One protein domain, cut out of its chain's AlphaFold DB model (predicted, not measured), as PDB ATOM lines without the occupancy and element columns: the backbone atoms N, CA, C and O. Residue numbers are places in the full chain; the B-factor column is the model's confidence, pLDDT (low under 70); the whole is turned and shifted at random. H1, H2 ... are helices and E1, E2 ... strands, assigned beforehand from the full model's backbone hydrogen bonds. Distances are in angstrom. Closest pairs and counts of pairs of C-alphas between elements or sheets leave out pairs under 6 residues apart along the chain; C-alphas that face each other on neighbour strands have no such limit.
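Overview. This is residues 202 to 248 of the 328 residues of an uncharacterized protein of Buttiauxella agrestis (UniProt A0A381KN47). A small two-stranded antiparallel ribbon, E1 beside E2, has helix H1 near it at one end of the domain, with residues 208 to 212 of H1 nearest the strands. The chain between E1 and E2 loops away to the other end, where it holds the short helix H2, and then folds back. The printed part has 47 residues, with two named helices and two named strands in the order H1, E1, H2, E2; the class is mixed, helices and strands. The whole is compact, with a radius of gyration of the C-alphas of 10.4 A and spans of 28 by 23 by 14 A.

Along the chain. H1, residues 202 to 212, begins with C-alpha 202 at (30.612, -2.889, 30.579) and is 15.3 A long. E1, residues 218 to 222, is 12.9 A long. H2 is residues 229 to 232. E2, residues 243 to 247, is 12.7 A long and ends with C-alpha 247 at (26.990, 3.839, 49.428).

Arrangement. E1 and E2 are antiparallel neighbours at 152 degrees; N 221 and O 244 are 2.9 A apart and N 246 and O 219 are 2.8 A apart, within hydrogen-bond range. Residues 237 to 238 also pair, antiparallel, with residues 243 to 244 of E2. The closest C-alphas of H1 and E1 are those of Tyr 212 and Val 218, 5.9 A apart. The closest of H2 and E2 are those of Val 231 and Leu 244, 7.6 A apart. H1 and H2 are apart. In H1 every O i to N i+4 pair is within hydrogen-bond range; H2 is too short for such a pair.

Size, cuts and confidence. The two C-alphas farthest apart, those of Asn 214 and Gly 226, are separated by 28.2 A. The printed part has no cut, and none of its links is long. The mean pLDDT of the printed part is 76.4; residues 202 to 203, 216 and 225 to 228 are under 70.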
ATOM      1  N   LYS A 202      32.036  -3.149  30.877       69.31
ATOM      2  CA  LYS A 202      30.612  -2.889  30.579       69.31
ATOM      3  C   LYS A 202      29.658  -3.935  31.176       69.31
ATOM      4  O   LYS A 202      28.566  -3.579  31.616       69.31
ATOM      5  N   SER A 203      30.034  -5.218  31.216       69.69
ATOM      6  CA  SER A 203      29.177  -6.262  31.804       69.69
ATOM      7  C   SER A 203      29.111  -6.177  33.331       69.69
ATOM      8  O   SER A 203      28.027  -6.311  33.899       69.69
ATOM      9  N   ASN A 204      30.245  -5.895  33.977       78.12
ATOM     10  CA  ASN A 204      30.333  -5.704  35.422       78.12
ATOM     11  C   ASN A 204      29.540  -4.463  35.857       78.12
ATOM     12  O   ASN A 204      28.752  -4.534  36.794       78.12
ATOM     13  N   MET A 205      29.650  -3.359  35.112       78.75
ATOM     14  CA  MET A 205      28.925  -2.126  35.432       78.75
ATOM     15  C   MET A 205      27.412  -2.286  35.344       78.75
ATOM     16  O   MET A 205      26.698  -1.862  36.245       78.75
ATOM     17  N   ARG A 206      26.897  -2.984  34.328       76.94
ATOM     18  CA  ARG A 206      25.453  -3.268  34.248       76.94
ATOM     19  C   ARG A 206      24.961  -4.119  35.413       76.94
ATOM     20  O   ARG A 206      23.855  -3.905  35.907       76.94
ATOM     21  N   GLN A 207      25.773  -5.079  35.851       80.19
ATOM     22  CA  GLN A 207      25.453  -5.905  37.007       80.19
ATOM     23  C   GLN A 207      25.465  -5.083  38.305       80.19
ATOM     24  O   GLN A 207      24.482  -5.145  39.044       80.19
ATOM     25  N   LYS A 208      26.515  -4.281  38.543       82.62
ATOM     26  CA  LYS A 208      26.615  -3.353  39.681       82.62
ATOM     27  C   LYS A 208      25.435  -2.382  39.725       82.62
ATOM     28  O   LYS A 208      24.753  -2.301  40.738       82.62
ATOM     29  N   TYR A 209      25.120  -1.727  38.608       81.06
ATOM     30  CA  TYR A 209      23.981  -0.810  38.515       81.06
ATOM     31  C   TYR A 209      22.665  -1.496  38.897       81.06
ATOM     32  O   TYR A 209      21.867  -0.965  39.666       81.06
ATOM     33  N   GLY A 210      22.437  -2.714  38.389       78.94
ATOM     34  CA  GLY A 210      21.261  -3.508  38.739       78.94
ATOM     35  C   GLY A 210      21.191  -3.869  40.226       78.94
ATOM     36  O   GLY A 210      20.095  -3.922  40.781       78.94
ATOM     37  N   GLN A 211      22.335  -4.098  40.877       82.31
ATOM     38  CA  GLN A 211      22.413  -4.340  42.319       82.31
ATOM     39  C   GLN A 211      22.107  -3.060  43.105       82.31
ATOM     40  O   GLN A 211      21.166  -3.054  43.896       82.31
ATOM     41  N   TYR A 212      22.810  -1.967  42.811       83.44
ATOM     42  CA  TYR A 212      22.657  -0.668  43.474       83.44
ATOM     43  C   TYR A 212      21.256  -0.081  43.334       83.44
ATOM     44  O   TYR A 212      20.700   0.433  44.294       83.44
ATOM     45  N   LYS A 213      20.613  -0.242  42.176       77.69
ATOM     46  CA  LYS A 213      19.236   0.225  41.957       77.69
ATOM     47  C   LYS A 213      18.205  -0.421  42.887       77.69
ATOM     48  O   LYS A 213      17.120   0.130  43.068       77.69
ATOM     49  N   ASN A 214      18.509  -1.602  43.418       77.19
ATOM     50  CA  ASN A 214      17.647  -2.315  44.354       77.19
ATOM     51  C   ASN A 214      18.109  -2.166  45.812       77.19
ATOM     52  O   ASN A 214      17.428  -2.672  46.704       77.19
ATOM     53  N   ASP A 215      19.233  -1.490  46.055       78.94
ATOM     54  CA  ASP A 215      19.769  -1.253  47.388       78.94
ATOM     55  C   ASP A 215      19.268   0.091  47.934       78.94
ATOM     56  O   ASP A 215      19.473   1.150  47.346       78.94
ATOM     57  N   GLN A 216      18.597   0.054  49.086       69.44
ATOM     58  CA  GLN A 216      18.121   1.260  49.770       69.44
ATOM     59  C   GLN A 216      19.270   2.062  50.407       69.44
ATOM     60  O   GLN A 216      19.090   3.220  50.778       69.44
ATOM     61  N   LYS A 217      20.462   1.467  50.515       77.06
ATOM     62  CA  LYS A 217      21.681   2.101  51.024       77.06
ATOM     63  C   LYS A 217      22.563   2.687  49.918       77.06
ATOM     64  O   LYS A 217      23.728   2.979  50.169       77.06
ATOM     65  N   VAL A 218      22.024   2.884  48.718       79.06
ATOM     66  CA  VAL A 218      22.746   3.543  47.629       79.06
ATOM     67  C   VAL A 218      21.936   4.715  47.097       79.06
ATOM     68  O   VAL A 218      20.745   4.584  46.816       79.06
ATOM     69  N   ILE A 219      22.595   5.863  46.942       75.44
ATOM     70  CA  ILE A 219      22.092   6.990  46.155       75.44
ATOM     71  C   ILE A 219      22.867   7.074  44.855       75.44
ATOM     72  O   ILE A 219      24.081   6.912  44.842       75.44
ATOM     73  N   PHE A 220      22.168   7.437  43.789       78.94
ATOM     74  CA  PHE A 220      22.789   7.956  42.583       78.94
ATOM     75  C   PHE A 220      22.859   9.483  42.656       78.94
ATOM     76  O   PHE A 220      21.830  10.157  42.617       78.94
ATOM     77  N   HIS A 221      24.068  10.016  42.789       77.94
ATOM     78  CA  HIS A 221      24.336  11.445  42.703       77.94
ATOM     79  C   HIS A 221      24.585  11.828  41.243       77.94
ATOM     80  O   HIS A 221      25.408  11.198  40.581       77.94
ATOM     81  N   VAL A 222      23.882  12.841  40.733       76.69
ATOM     82  CA  VAL A 222      24.077  13.335  39.362       76.69
ATOM     83  C   VAL A 222      25.334  14.200  39.313       76.69
ATOM     84  O   VAL A 222      25.423  15.221  39.988       76.69
ATOM     85  N   CYS A 223      26.305  13.793  38.503       73.62
ATOM     86  CA  CYS A 223      27.571  14.485  38.327       73.62
ATOM     87  C   CYS A 223      27.479  15.453  37.143       73.62
ATOM     88  O   CYS A 223      27.458  15.035  35.986       73.62
ATOM     89  N   ASN A 224      27.463  16.755  37.429       70.94
ATOM     90  CA  ASN A 224      27.539  17.796  36.400       70.94
ATOM     91  C   ASN A 224      28.986  17.989  35.927       70.94
ATOM     92  O   ASN A 224      29.923  17.639  36.644       70.94
ATOM     93  N   ASP A 225      29.199  18.615  34.766       57.22
ATOM     94  CA  ASP A 225      30.535  18.797  34.168       57.22
ATOM     95  C   ASP A 225      31.559  19.511  35.082       57.22
ATOM     96  O   ASP A 225      32.766  19.346  34.898       57.22
ATOM     97  N   GLY A 226      31.095  20.237  36.107       54.81
ATOM     98  CA  GLY A 226      31.922  20.887  37.130       54.81
ATOM     99  C   GLY A 226      32.366  20.008  38.312       54.81
ATOM    100  O   GLY A 226      33.138  20.477  39.139       54.81
ATOM    101  N   THR A 227      31.928  18.747  38.414       61.41
ATOM    102  CA  THR A 227      32.274  17.850  39.549       61.41
ATOM    103  C   THR A 227      33.735  17.375  39.567       61.41
ATOM    104  O   THR A 227      34.183  16.798  40.555       61.41
ATOM    105  N   GLY A 228      34.508  17.678  38.520       66.62
ATOM    106  CA  GLY A 228      35.941  17.393  38.452       66.62
ATOM    107  C   GLY A 228      36.279  15.947  38.067       66.62
ATOM    108  O   GLY A 228      35.480  15.023  38.194       66.62
ATOM    109  N   TRP A 229      37.502  15.747  37.567       76.19
ATOM    110  CA  TRP A 229      38.011  14.434  37.143       76.19
ATOM    111  C   TRP A 229      38.124  13.372  38.247       76.19
ATOM    112  O   TRP A 229      37.905  12.207  37.925       76.19
ATOM    113  N   PRO A 230      38.411  13.704  39.524       73.44
ATOM    114  CA  PRO A 230      38.504  12.690  40.575       73.44
ATOM    115  C   PRO A 230      37.239  11.836  40.724       73.44
ATOM    116  O   PRO A 230      37.343  10.623  40.865       73.44
ATOM    117  N   VAL A 231      36.057  12.448  40.598       75.00
ATOM    118  CA  VAL A 231      34.754  11.760  40.669       75.00
ATOM    119  C   VAL A 231      34.592  10.729  39.549       75.00
ATOM    120  O   VAL A 231      34.009   9.669  39.744       75.00
ATOM    121  N   PHE A 232      35.144  11.024  38.374       75.00
ATOM    122  CA  PHE A 232      35.082  10.151  37.208       75.00
ATOM    123  C   PHE A 232      35.990   8.909  37.335       75.00
ATOM    124  O   PHE A 232      35.766   7.908  36.654       75.00
ATOM    125  N   PHE A 233      37.010   8.954  38.196       76.88
ATOM    126  CA  PHE A 233      37.910   7.818  38.414       76.88
ATOM    127  C   PHE A 233      37.384   6.788  39.411       76.88
ATOM    128  O   PHE A 233      38.029   5.747  39.565       76.88
ATOM    129  N   ASP A 234      36.248   7.062  40.049       78.12
ATOM    130  CA  ASP A 234      35.611   6.161  40.999       78.12
ATOM    131  C   ASP A 234      35.053   4.902  40.307       78.12
ATOM    132  O   ASP A 234      34.453   4.979  39.232       78.12
ATOM    133  N   ASP A 235      35.238   3.736  40.937       76.88
ATOM    134  CA  ASP A 235      34.804   2.425  40.428       76.88
ATOM    135  C   ASP A 235      33.265   2.282  40.347       76.88
ATOM    136  O   ASP A 235      32.754   1.330  39.733       76.88
ATOM    137  N   ASP A 236      32.526   3.169  41.020       82.19
ATOM    138  CA  ASP A 236      31.065   3.209  41.076       82.19
ATOM    139  C   ASP A 236      30.469   4.372  40.259       82.19
ATOM    140  O   ASP A 236      29.269   4.662  40.344       82.19
ATOM    141  N   TYR A 237      31.281   5.002  39.404       83.69
ATOM    142  CA  TYR A 237      30.830   5.999  38.437       83.69
ATOM    143  C   TYR A 237      30.181   5.356  37.194       83.69
ATOM    144  O   TYR A 237      30.742   4.490  36.513       83.69
ATOM    145  N   PHE A 238      28.982   5.817  36.839       82.88
ATOM    146  CA  PHE A 238      28.207   5.389  35.675       82.88
ATOM    147  C   PHE A 238      28.209   6.469  34.593       82.88
ATOM    148  O   PHE A 238      27.456   7.440  34.659       82.88
ATOM    149  N   MET A 239      29.021   6.253  33.553       81.50
ATOM    150  CA  MET A 239      29.190   7.210  32.455       81.50
ATOM    151  C   MET A 239      27.928   7.393  31.594       81.50
ATOM    152  O   MET A 239      27.704   8.482  31.083       81.50
ATOM    153  N   GLU A 240      27.093   6.357  31.418       77.38
ATOM    154  CA  GLU A 240      25.880   6.451  30.576       77.38
ATOM    155  C   GLU A 240      24.841   7.433  31.150       77.38
ATOM    156  O   GLU A 240      24.175   8.129  30.386       77.38
ATOM    157  N   ASP A 241      24.742   7.514  32.481       76.56
ATOM    158  CA  ASP A 241      23.753   8.334  33.194       76.56
ATOM    159  C   ASP A 241      24.378   9.569  33.878       76.56
ATOM    160  O   ASP A 241      23.661  10.324  34.535       76.56
ATOM    161  N   ASN A 242      25.698   9.775  33.749       78.00
ATOM    162  CA  ASN A 242      26.484  10.763  34.505       78.00
ATOM    163  C   ASN A 242      26.187  10.716  36.012       78.00
ATOM    164  O   ASN A 242      25.921  11.740  36.640       78.00
ATOM    165  N   GLN A 243      26.199   9.519  36.594       82.44
ATOM    166  CA  GLN A 243      25.835   9.318  37.996       82.44
ATOM    167  C   GLN A 243      26.929   8.589  38.760       82.44
ATOM    168  O   GLN A 243      27.450   7.586  38.286       82.44
ATOM    169  N   LEU A 244      27.221   9.044  39.974       83.62
ATOM    170  CA  LEU A 244      28.035   8.307  40.933       83.62
ATOM    171  C   LEU A 244      27.115   7.575  41.909       83.62
ATOM    172  O   LEU A 244      26.258   8.202  42.537       83.62
ATOM    173  N   ALA A 245      27.284   6.260  42.050       82.88
ATOM    174  CA  ALA A 245      26.634   5.535  43.132       82.88
ATOM    175  C   ALA A 245      27.423   5.720  44.428       82.88
ATOM    176  O   ALA A 245      28.582   5.332  44.523       82.88
ATOM    177  N   ILE A 246      26.773   6.293  45.432       80.44
ATOM    178  CA  ILE A 246      27.347   6.514  46.752       80.44
ATOM    179  C   ILE A 246      26.653   5.567  47.719       80.44
ATOM    180  O   ILE A 246      25.441   5.659  47.944       80.44
ATOM    181  N   THR A 247      27.425   4.641  48.285       79.69
ATOM    182  CA  THR A 247      26.990   3.839  49.428       79.69
ATOM    183  C   THR A 247      27.161   4.650  50.700       79.69
ATOM    184  O   THR A 247      28.234   5.193  50.950       79.69
ATOM    185  N   TRP A 248      26.134   4.673  51.532       73.81
ATOM    186  CA  TRP A 248      26.158   5.350  52.827       73.81
ATOM    187  C   TRP A 248      25.887   4.383  53.974       73.81
ATOM    188  O   TRP A 248      25.111   3.424  53.863       73.81
TER     189      TRP A 248